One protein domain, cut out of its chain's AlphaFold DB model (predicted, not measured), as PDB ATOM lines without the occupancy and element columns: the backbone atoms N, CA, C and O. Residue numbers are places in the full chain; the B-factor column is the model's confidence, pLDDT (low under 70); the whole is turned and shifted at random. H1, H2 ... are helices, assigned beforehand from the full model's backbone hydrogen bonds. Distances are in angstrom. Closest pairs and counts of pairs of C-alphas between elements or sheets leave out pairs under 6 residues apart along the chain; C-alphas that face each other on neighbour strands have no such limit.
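Overview. This is residues 5 to 84 of the 245 residues of the protein "Putative Rossmann fold nucleotide-binding protein DprA/Smf involved in DNA uptake" of Nocardiopsis composta (UniProt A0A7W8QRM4). Crossed helices form a small body with H3 near its middle; H1 and H4 pack on H3 from different sides, and H2 packs on it more lightly. The longest helix, H4, runs along the length of the body, and beyond its last residue the short helix H5 sits at one end, near H1. The printed part has 80 residues with five named helices, H1 to H5 in chain order, and no named strand, an all-helix domain. The whole is compact, with a radius of gyration of the C-alphas of 12.0 A, yet elongated, spanning 36 by 24 by 21 A.

Along the chain. Start at Ala 5 and go on to C-alpha 11 at (-57.347, -28.794, 32.552), where H1 begins; it runs to residue 21, 15.5 A away. Next find H2, residues 27 to 36, 14.0 A long, and H3, residues 38 to 46, 12.4 A. H4, residues 56 to 70, covers 20.6 A from C-alpha 56 at (-36.208, -32.057, 46.570). H5, residues 75 to 82, is 10.5 A long and ends at C-alpha 82 at (-60.179, -43.343, 28.092).

Arrangement. Begin at H3, the hub. It touches H1 at a steep tilt of 43 degrees, the same way; their closest C-alphas, of Ala 14 and Ala 38, are 5.4 A apart. Residues 62 to 67 of H4 touch H3 about perpendicular, at 84 degrees, with the closest C-alphas those of Leu 45 and His 63, 5.3 A. H2 only just touches H3, with 3 pairs of C-alphas within 8 A, the closest Leu 33 and Thr 41 at 5.9 A. H5 is close to H1 but not clearly touching: the closest C-alphas, of Met 17 and Leu 79, are 7.4 A apart. In H1 to H5 every O i to N i+4 pair is within hydrogen-bond range.

Size, cuts and confidence. Look to Ala 56 and Asp 84 for the farthest C-alphas, 37.4 A apart. The printed part has no cut and no long link. Its mean pLDDT is 89.1, and residue 73 is under 70.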
ATOM      1  N   ALA A   5     -46.941 -32.258  28.521       71.56
ATOM      2  CA  ALA A   5     -47.749 -31.070  28.269       71.56
ATOM      3  C   ALA A   5     -48.266 -30.979  26.818       71.56
ATOM      4  O   ALA A   5     -49.319 -30.386  26.598       71.56
ATOM      5  N   ASP A   6     -47.596 -31.602  25.841       80.19
ATOM      6  CA  ASP A   6     -48.045 -31.594  24.440       80.19
ATOM      7  C   ASP A   6     -49.335 -32.415  24.246       80.19
ATOM      8  O   ASP A   6     -50.098 -32.166  23.313       80.19
ATOM      9  N   TYR A   7     -49.598 -33.380  25.136       78.94
ATOM     10  CA  TYR A   7     -50.820 -34.191  25.133       78.94
ATOM     11  C   TYR A   7     -51.977 -33.546  25.907       78.94
ATOM     12  O   TYR A   7     -53.124 -33.939  25.709       78.94
ATOM     13  N   ALA A   8     -51.704 -32.570  26.778       82.12
ATOM     14  CA  ALA A   8     -52.689 -31.964  27.670       82.12
ATOM     15  C   ALA A   8     -52.750 -30.444  27.498       82.12
ATOM     16  O   ALA A   8     -52.159 -29.685  28.264       82.12
ATOM     17  N   SER A   9     -53.521 -30.000  26.505       81.06
ATOM     18  CA  SER A   9     -53.752 -28.575  26.240       81.06
ATOM     19  C   SER A   9     -54.805 -27.934  27.153       81.06
ATOM     20  O   SER A   9     -54.947 -26.711  27.157       81.06
ATOM     21  N   ASP A  10     -55.533 -28.733  27.936       91.19
ATOM     22  CA  ASP A  10     -56.598 -28.273  28.821       91.19
ATOM     23  C   ASP A  10     -56.580 -28.972  30.193       91.19
ATOM     24  O   ASP A  10     -55.978 -30.031  30.392       91.19
ATOM     25  N   GLU A  11     -57.279 -28.361  31.153       93.31
ATOM     26  CA  GLU A  11     -57.347 -28.794  32.552       93.31
ATOM     27  C   GLU A  11     -57.903 -30.220  32.715       93.31
ATOM     28  O   GLU A  11     -57.450 -30.970  33.584       93.31
ATOM     29  N   ARG A  12     -58.868 -30.626  31.882       93.19
ATOM     30  CA  ARG A  12     -59.496 -31.950  31.961       93.19
ATOM     31  C   ARG A  12     -58.536 -33.020  31.478       93.19
ATOM     32  O   ARG A  12     -58.309 -33.994  32.194       93.19
ATOM     33  N   THR A  13     -57.950 -32.820  30.304       92.44
ATOM     34  CA  THR A  13     -56.980 -33.753  29.726       92.44
ATOM     35  C   THR A  13     -55.765 -33.904  30.643       92.44
ATOM     36  O   THR A  13     -55.328 -35.023  30.920       92.44
ATOM     37  N   ALA A  14     -55.299 -32.800  31.236       93.62
ATOM     38  CA  ALA A  14     -54.218 -32.827  32.216       93.62
ATOM     39  C   ALA A  14     -54.560 -33.654  33.469       93.62
ATOM     40  O   ALA A  14     -53.762 -34.478  33.917       93.62
ATOM     41  N   ARG A  15     -55.765 -33.486  34.030       93.19
ATOM     42  CA  ARG A  15     -56.242 -34.267  35.190       93.19
ATOM     43  C   ARG A  15     -56.398 -35.750  34.884       93.19
ATOM     44  O   ARG A  15     -56.065 -36.581  35.731       93.19
ATOM     45  N   VAL A  16     -56.869 -36.083  33.683       91.56
ATOM     46  CA  VAL A  16     -56.942 -37.470  33.209       91.56
ATOM     47  C   VAL A  16     -55.541 -38.073  33.153       91.56
ATOM     48  O   VAL A  16     -55.316 -39.112  33.772       91.56
ATOM     49  N   MET A  17     -54.571 -37.394  32.539       90.94
ATOM     50  CA  MET A  17     -53.182 -37.865  32.498       90.94
ATOM     51  C   MET A  17     -52.562 -38.016  33.893       90.94
ATOM     52  O   MET A  17     -51.908 -39.022  34.168       90.94
ATOM     53  N   LEU A  18     -52.808 -37.073  34.808       91.12
ATOM     54  CA  LEU A  18     -52.359 -37.188  36.199       91.12
ATOM     55  C   LEU A  18     -52.936 -38.433  36.881       91.12
ATOM     56  O   LEU A  18     -52.199 -39.134  37.567       91.12
ATOM     57  N   SER A  19     -54.212 -38.756  36.647       87.88
ATOM     58  CA  SER A  19     -54.839 -39.969  37.197       87.88
ATOM     59  C   SER A  19     -54.254 -41.272  36.644       87.88
ATOM     60  O   SER A  19     -54.256 -42.295  37.322       87.88
ATOM     61  N   MET A  20     -53.695 -41.249  35.432       86.00
ATOM     62  CA  MET A  20     -53.028 -42.416  34.844       86.00
ATOM     63  C   MET A  20     -51.638 -42.662  35.449       86.00
ATOM     64  O   MET A  20     -51.121 -43.779  35.382       86.00
ATOM     65  N   MET A  21     -51.027 -41.625  36.024       87.38
ATOM     66  CA  MET A  21     -49.619 -41.605  36.416       87.38
ATOM     67  C   MET A  21     -49.410 -41.626  37.933       87.38
ATOM     68  O   MET A  21     -48.517 -42.322  38.417       87.38
ATOM     69  N   ILE A  22     -50.217 -40.873  38.679       88.62
ATOM     70  CA  ILE A  22     -50.071 -40.654  40.119       88.62
ATOM     71  C   ILE A  22     -51.283 -41.239  40.842       88.62
ATOM     72  O   ILE A  22     -52.417 -41.095  40.389       88.62
ATOM     73  N   GLU A  23     -51.046 -41.869  41.995       82.50
ATOM     74  CA  GLU A  23     -52.129 -42.345  42.856       82.50
ATOM     75  C   GLU A  23     -53.046 -41.165  43.255       82.50
ATOM     76  O   GLU A  23     -52.574 -40.053  43.539       82.50
ATOM     77  N   PRO A  24     -54.372 -41.359  43.278       79.75
ATOM     78  CA  PRO A  24     -55.306 -40.328  43.676       79.75
ATOM     79  C   PRO A  24     -55.124 -39.998  45.151       79.75
ATOM     80  O   PRO A  24     -54.675 -40.815  45.956       79.75
ATOM     81  N   ALA A  25     -55.531 -38.784  45.513       82.94
ATOM     82  CA  ALA A  25     -55.399 -38.251  46.863       82.94
ATOM     83  C   ALA A  25     -53.946 -38.109  47.367       82.94
ATOM     84  O   ALA A  25     -53.746 -37.953  48.583       82.94
ATOM     85  N   ASP A  26     -52.951 -38.117  46.467       90.38
ATOM     86  CA  ASP A  26     -51.596 -37.663  46.782       90.38
ATOM     87  C   ASP A  26     -51.645 -36.178  47.159       90.38
ATOM     88  O   ASP A  26     -52.096 -35.322  46.395       90.38
ATOM     89  N   ARG A  27     -51.210 -35.867  48.383       92.12
ATOM     90  CA  ARG A  27     -51.337 -34.517  48.947       92.12
ATOM     91  C   ARG A  27     -50.414 -33.514  48.270       92.12
ATOM     92  O   ARG A  27     -50.707 -32.319  48.284       92.12
ATOM     93  N   THR A  28     -49.292 -33.976  47.738       94.12
ATOM     94  CA  THR A  28     -48.273 -33.127  47.129       94.12
ATOM     95  C   THR A  28     -48.734 -32.708  45.747       94.12
ATOM     96  O   THR A  28     -48.819 -31.510  45.467       94.12
ATOM     97  N   VAL A  29     -49.167 -33.669  44.930       94.00
ATOM     98  CA  VAL A  29     -49.768 -33.379  43.624       94.00
ATOM     99  C   VAL A  29     -51.089 -32.630  43.782       94.00
ATOM    100  O   VAL A  29     -51.307 -31.645  43.085       94.00
ATOM    101  N   GLY A  30     -51.937 -32.988  44.750       93.31
ATOM    102  CA  GLY A  30     -53.172 -32.251  45.027       93.31
ATOM    103  C   GLY A  30     -52.949 -30.793  45.451       93.31
ATOM    104  O   GLY A  30     -53.727 -29.907  45.087       93.31
ATOM    105  N   ARG A  31     -51.854 -30.502  46.164       94.75
ATOM    106  CA  ARG A  31     -51.457 -29.130  46.514       94.75
ATOM    107  C   ARG A  31     -50.956 -28.346  45.308       94.75
ATOM    108  O   ARG A  31     -51.332 -27.182  45.175       94.75
ATOM    109  N   LEU A  32     -50.128 -28.962  44.461       94.94
ATOM    110  CA  LEU A  32     -49.677 -28.361  43.202       94.94
ATOM    111  C   LEU A  32     -50.876 -28.056  42.300       94.94
ATOM    112  O   LEU A  32     -51.051 -26.914  41.892       94.94
ATOM    113  N   LEU A  33     -51.781 -29.021  42.130       93.88
ATOM    114  CA  LEU A  33     -53.019 -28.866  41.368       93.88
ATOM    115  C   LEU A  33     -53.861 -27.681  41.822       93.88
ATOM    116  O   LEU A  33     -54.374 -26.928  41.001       93.88
ATOM    117  N   ARG A  34     -54.013 -27.506  43.134       91.88
ATOM    118  CA  ARG A  34     -54.788 -26.396  43.691       91.88
ATOM    119  C   ARG A  34     -54.120 -25.033  43.543       91.88
ATOM    120  O   ARG A  34     -54.826 -24.030  43.583       91.88
ATOM    121  N   ARG A  35     -52.788 -24.980  43.485       93.81
ATOM    122  CA  ARG A  35     -52.029 -23.722  43.415       93.81
ATOM    123  C   ARG A  35     -51.767 -23.289  41.981       93.81
ATOM    124  O   ARG A  35     -51.950 -22.119  41.676       93.81
ATOM    125  N   GLU A  36     -51.371 -24.236  41.142       94.31
ATOM    126  CA  GLU A  36     -50.837 -23.985  39.803       94.31
ATOM    127  C   GLU A  36     -51.807 -24.423  38.687       94.31
ATOM    128  O   GLU A  36     -51.686 -23.970  37.552       94.31
ATOM    129  N   GLY A  37     -52.783 -25.289  38.985       93.75
ATOM    130  CA  GLY A  37     -53.637 -25.935  37.980       93.75
ATOM    131  C   GLY A  37     -53.022 -27.217  37.408       93.75
ATOM    132  O   GLY A  37     -51.867 -27.559  37.680       93.75
ATOM    133  N   ALA A  38     -53.798 -27.974  36.630       94.38
ATOM    134  CA  ALA A  38     -53.387 -29.294  36.152       94.38
ATOM    135  C   ALA A  38     -52.353 -29.254  35.036       94.38
ATOM    136  O   ALA A  38     -51.397 -30.032  35.071       94.38
ATOM    137  N   VAL A  39     -52.505 -28.327  34.092       94.12
ATOM    138  CA  VAL A  39     -51.559 -28.175  32.978       94.12
ATOM    139  C   VAL A  39     -50.169 -27.803  33.503       94.12
ATOM    140  O   VAL A  39     -49.185 -28.461  33.163       94.12
ATOM    141  N   GLU A  40     -50.078 -26.815  34.400       94.38
ATOM    142  CA  GLU A  40     -48.788 -26.418  34.978       94.38
ATOM    143  C   GLU A  40     -48.218 -27.504  35.896       94.38
ATOM    144  O   GLU A  40     -47.016 -27.753  35.872       94.38
ATOM    145  N   THR A  41     -49.061 -28.226  36.643       94.62
ATOM    146  CA  THR A  41     -48.600 -29.376  37.440       94.62
ATOM    147  C   THR A  41     -47.945 -30.444  36.556       94.62
ATOM    148  O   THR A  41     -46.870 -30.932  36.898       94.62
ATOM    149  N   LEU A  42     -48.528 -30.778  35.398       93.19
ATOM    150  CA  LEU A  42     -47.897 -31.690  34.436       93.19
ATOM    151  C   LEU A  42     -46.589 -31.133  33.873       93.19
ATOM    152  O   LEU A  42     -45.609 -31.868  33.776       93.19
ATOM    153  N   ARG A  43     -46.546 -29.838  33.543       92.12
ATOM    154  CA  ARG A  43     -45.325 -29.188  33.052       92.12
ATOM    155  C   ARG A  43     -44.198 -29.254  34.083       92.12
ATOM    156  O   ARG A  43     -43.056 -29.539  33.728       92.12
ATOM    157  N   LEU A  44     -44.515 -29.015  35.355       93.56
ATOM    158  CA  LEU A  44     -43.565 -29.118  36.461       93.56
ATOM    159  C   LEU A  44     -43.040 -30.547  36.627       93.56
ATOM    160  O   LEU A  44     -41.853 -30.708  36.883       93.56
ATOM    161  N   LEU A  45     -43.894 -31.560  36.454       91.88
ATOM    162  CA  LEU A  45     -43.507 -32.975  36.500       91.88
ATOM    163  C   LEU A  45     -42.575 -33.378  35.349       91.88
ATOM    164  O   LEU A  45     -41.684 -34.202  35.547       91.88
ATOM    165  N   ASP A  46     -42.762 -32.793  34.169       89.31
ATOM    166  CA  ASP A  46     -41.976 -33.097  32.969       89.31
ATOM    167  C   ASP A  46     -40.617 -32.364  32.941       89.31
ATOM    168  O   ASP A  46     -39.616 -32.892  32.458       89.31
ATOM    169  N   ALA A  47     -40.546 -31.153  33.508       87.12
ATOM    170  CA  ALA A  47     -39.390 -30.261  33.382       87.12
ATOM    171  C   ALA A  47     -38.114 -30.698  34.136       87.12
ATOM    172  O   ALA A  47     -37.041 -30.163  33.852       87.12
ATOM    173  N   GLY A  48     -38.177 -31.634  35.087       77.75
ATOM    174  CA  GLY A  48     -36.973 -32.155  35.761       77.75
ATOM    175  C   GLY A  48     -36.429 -31.302  36.920       77.75
ATOM    176  O   GLY A  48     -35.263 -31.469  37.276       77.75
ATOM    177  N   GLY A  49     -37.204 -30.359  37.471       87.38
ATOM    178  CA  GLY A  49     -36.709 -29.262  38.314       87.38
ATOM    179  C   GLY A  49     -37.322 -29.121  39.714       87.38
ATOM    180  O   GLY A  49     -37.916 -30.031  40.284       87.38
ATOM    181  N   SER A  50     -37.146 -27.937  40.306       91.44
ATOM    182  CA  SER A  50     -37.782 -27.569  41.576       91.44
ATOM    183  C   SER A  50     -39.292 -27.397  41.394       91.44
ATOM    184  O   SER A  50     -39.742 -26.782  40.431       91.44
ATOM    185  N   MET A  51     -40.062 -27.901  42.359       94.19
ATOM    186  CA  MET A  51     -41.514 -27.739  42.423       94.19
ATOM    187  C   MET A  51     -41.909 -26.841  43.608       94.19
ATOM    188  O   MET A  51     -41.350 -26.999  44.701       94.19
ATOM    189  N   PRO A  52     -42.875 -25.918  43.443       93.19
ATOM    190  CA  PRO A  52     -43.309 -25.024  44.514       93.19
ATOM    191  C   PRO A  52     -43.831 -25.772  45.746       93.19
ATOM    192  O   PRO A  52     -44.825 -26.490  45.694       93.19
ATOM    193  N   GLY A  53     -43.180 -25.571  46.894       91.69
ATOM    194  CA  GLY A  53     -43.615 -26.162  48.165       91.69
ATOM    195  C   GLY A  53     -43.421 -27.679  48.273       91.69
ATOM    196  O   GLY A  53     -43.964 -28.273  49.204       91.69
ATOM    197  N   VAL A  54     -42.647 -28.284  47.368       94.81
ATOM    198  CA  VAL A  54     -42.301 -29.712  47.378       94.81
ATOM    199  C   VAL A  54     -40.826 -29.873  47.730       94.81
ATOM    200  O   VAL A  54     -39.974 -29.098  47.289       94.81
ATOM    201  N   ARG A  55     -40.506 -30.880  48.542       95.25
ATOM    202  CA  ARG A  55     -39.117 -31.178  48.910       95.25
ATOM    203  C   ARG A  55     -38.353 -31.774  47.728       95.25
ATOM    204  O   ARG A  55     -38.936 -32.475  46.908       95.25
ATOM    205  N   ALA A  56     -37.039 -31.566  47.674       93.94
ATOM    206  CA  ALA A  56     -36.208 -32.057  46.570       93.94
ATOM    207  C   ALA A  56     -36.274 -33.587  46.398       93.94
ATOM    208  O   ALA A  56     -36.299 -34.077  45.269       93.94
ATOM    209  N   GLU A  57     -36.345 -34.341  47.500       93.50
ATOM    210  CA  GLU A  57     -36.420 -35.806  47.445       93.50
ATOM    211  C   GLU A  57     -37.741 -36.278  46.821       93.50
ATOM    212  O   GLU A  57     -37.760 -37.149  45.955       93.50
ATOM    213  N   GLU A  58     -38.846 -35.653  47.223       93.38
ATOM    214  CA  GLU A  58     -40.190 -35.962  46.734       93.38
ATOM    215  C   GLU A  58     -40.384 -35.518  45.284       93.38
ATOM    216  O   GLU A  58     -40.888 -36.286  44.465       93.38
ATOM    217  N   ALA A  59     -39.885 -34.330  44.932       94.44
ATOM    218  CA  ALA A  59     -39.833 -33.881  43.549       94.44
ATOM    219  C   ALA A  59     -39.066 -34.894  42.689       94.44
ATOM    220  O   ALA A  59     -39.544 -35.255  41.620       94.44
ATOM    221  N   SER A  60     -37.928 -35.417  43.154       94.38
ATOM    222  CA  SER A  60     -37.150 -36.409  42.395       94.38
ATOM    223  C   SER A  60     -37.942 -37.696  42.124       94.38
ATOM    224  O   SER A  60     -37.865 -38.242  41.024       94.38
ATOM    225  N   ILE A  61     -38.741 -38.159  43.093       93.81
ATOM    226  CA  ILE A  61     -39.633 -39.318  42.922       93.81
ATOM    227  C   ILE A  61     -40.696 -39.019  41.862       93.81
ATOM    228  O   ILE A  61     -40.873 -39.807  40.935       93.81
ATOM    229  N   LEU A  62     -41.364 -37.870  41.963       93.75
ATOM    230  CA  LEU A  62     -42.415 -37.465  41.031       93.75
ATOM    231  C   LEU A  62     -41.896 -37.315  39.594       93.75
ATOM    232  O   LEU A  62     -42.527 -37.805  38.659       93.75
ATOM    233  N   HIS A  63     -40.714 -36.720  39.419       94.06
ATOM    234  CA  HIS A  63     -40.042 -36.643  38.120       94.06
ATOM    235  C   HIS A  63     -39.718 -38.025  37.563       94.06
ATOM    236  O   HIS A  63     -39.940 -38.284  36.384       94.06
ATOM    237  N   HIS A  64     -39.220 -38.932  38.404       92.81
ATOM    238  CA  HIS A  64     -38.945 -40.295  37.973       92.81
ATOM    239  C   HIS A  64     -40.223 -41.014  37.518       92.81
ATOM    240  O   HIS A  64     -40.225 -41.653  36.465       92.81
ATOM    241  N   THR A  65     -41.327 -40.872  38.260       91.31
ATOM    242  CA  THR A  65     -42.637 -41.413  37.870       91.31
ATOM    243  C   THR A  65     -43.113 -40.827  36.539       91.31
ATOM    244  O   THR A  65     -43.552 -41.583  35.671       91.31
ATOM    245  N   ALA A  66     -42.962 -39.516  36.340       91.31
ATOM    246  CA  ALA A  66     -43.328 -38.845  35.096       91.31
ATOM    247  C   ALA A  66     -42.494 -39.299  33.899       91.31
ATOM    248  O   ALA A  66     -43.055 -39.620  32.855       91.31
ATOM    249  N   GLN A  67     -41.179 -39.437  34.060       89.56
ATOM    250  CA  GLN A  67     -40.295 -39.950  33.012       89.56
ATOM    251  C   GLN A  67     -40.626 -41.399  32.636       89.56
ATOM    252  O   GLN A  67     -40.682 -41.737  31.453       89.56
ATOM    253  N   GLN A  68     -40.888 -42.261  33.627       89.19
ATOM    254  CA  GLN A  68     -41.323 -43.636  33.370       89.19
ATOM    255  C   GLN A  68     -42.647 -43.666  32.608       89.19
ATOM    256  O   GLN A  68     -42.784 -44.419  31.643       89.19
ATOM    257  N   PHE A  69     -43.605 -42.829  33.001       87.44
ATOM    258  CA  PHE A  69     -44.895 -42.723  32.333       87.44
ATOM    259  C   PHE A  69     -44.763 -42.198  30.894       87.44
ATOM    260  O   PHE A  69     -45.276 -42.831  29.977       87.44
ATOM    261  N   ALA A  70     -44.004 -41.119  30.681       86.00
ATOM    262  CA  ALA A  70     -43.723 -40.525  29.371       86.00
ATOM    263  C   ALA A  70     -43.031 -41.495  28.400       86.00
ATOM    264  O   ALA A  70     -43.232 -41.424  27.190       86.00
ATOM    265  N   SER A  71     -42.232 -42.431  28.920       85.94
ATOM    266  CA  SER A  71     -41.538 -43.435  28.105       85.94
ATOM    267  C   SER A  71     -42.447 -44.546  27.553       85.94
ATOM    268  O   SER A  71     -41.995 -45.376  26.761       85.94
ATOM    269  N   ARG A  72     -43.732 -44.579  27.941       82.88
ATOM    270  CA  ARG A  72     -44.713 -45.547  27.429       82.88
ATOM    271  C   ARG A  72     -45.087 -45.178  25.988       82.88
ATOM    272  O   ARG A  72     -45.588 -44.092  25.720       82.88
ATOM    273  N   GLY A  73     -44.867 -46.093  25.045       67.12
ATOM    274  CA  GLY A  73     -45.034 -45.853  23.601       67.12
ATOM    275  C   GLY A  73     -46.475 -45.731  23.078       67.12
ATOM    276  O   GLY A  73     -46.657 -45.784  21.869       67.12
ATOM    277  N   SER A  74     -47.480 -45.598  23.951       80.94
ATOM    278  CA  SER A  74     -48.916 -45.669  23.617       80.94
ATOM    279  C   SER A  74     -49.782 -44.626  24.335       80.94
ATOM    280  O   SER A  74     -50.994 -44.787  24.412       80.94
ATOM    281  N   LEU A  75     -49.198 -43.547  24.870       82.75
ATOM    282  CA  LEU A  75     -49.941 -42.573  25.685       82.75
ATOM    283  C   LEU A  75     -51.126 -41.926  24.960       82.75
ATOM    284  O   LEU A  75     -52.194 -41.794  25.553       82.75
ATOM    285  N   GLY A  76     -50.949 -41.548  23.692       83.56
ATOM    286  CA  GLY A  76     -52.025 -40.963  22.889       83.56
ATOM    287  C   GLY A  76     -53.198 -41.927  22.697       83.56
ATOM    288  O   GLY A  76     -54.344 -41.539  22.904       83.56
ATOM    289  N   ASP A  77     -52.908 -43.191  22.380       84.81
ATOM    290  CA  ASP A  77     -53.927 -44.231  22.193       84.81
ATOM    291  C   ASP A  77     -54.619 -44.598  23.516       84.81
ATOM    292  O   ASP A  77     -55.836 -44.766  23.552       84.81
ATOM    293  N   GLU A  78     -53.863 -44.680  24.619       83.88
ATOM    294  CA  GLU A  78     -54.410 -44.910  25.963       83.88
ATOM    295  C   GLU A  78     -55.356 -43.772  26.369       83.88
ATOM    296  O   GLU A  78     -56.479 -44.028  26.800       83.88
ATOM    297  N   LEU A  79     -54.939 -42.518  26.178       85.06
ATOM    298  CA  LEU A  79     -55.761 -41.345  26.467       85.06
ATOM    299  C   LEU A  79     -57.023 -41.309  25.594       85.06
ATOM    300  O   LEU A  79     -58.116 -41.082  26.112       85.06
ATOM    301  N   ALA A  80     -56.894 -41.571  24.291       85.88
ATOM    302  CA  ALA A  80     -58.031 -41.631  23.377       85.88
ATOM    303  C   ALA A  80     -59.026 -42.731  23.777       85.88
ATOM    304  O   ALA A  80     -60.232 -42.499  23.758       85.88
ATOM    305  N   GLY A  81     -58.532 -43.899  24.202       83.50
ATOM    306  CA  GLY A  81     -59.367 -44.988  24.706       83.50
ATOM    307  C   GLY A  81     -60.112 -44.636  25.996       83.50
ATOM    308  O   GLY A  81     -61.248 -45.059  26.180       83.50
ATOM    309  N   LEU A  82     -59.514 -43.829  26.878       82.44
ATOM    310  CA  LEU A  82     -60.179 -43.343  28.092       82.44
ATOM    311  C   LEU A  82     -61.245 -42.276  27.824       82.44
ATOM    312  O   LEU A  82     -62.174 -42.115  28.616       82.44
ATOM    313  N   LEU A  83     -61.094 -41.535  26.729       84.69
ATOM    314  CA  LEU A  83     -61.978 -40.447  26.315       84.69
ATOM    315  C   LEU A  83     -62.950 -40.871  25.202       84.69
ATOM    316  O   LEU A  83     -63.551 -40.020  24.548       84.69
ATOM    317  N   ASP A  84     -63.144 -42.176  25.012       83.25
ATOM    318  CA  ASP A  84     -64.027 -42.768  23.998       83.25
ATOM    319  C   ASP A  84     -65.529 -42.492  24.235       83.25
ATOM    320  O   ASP A  84     -66.365 -42.777  23.376       83.25
TER     321      ASP A  84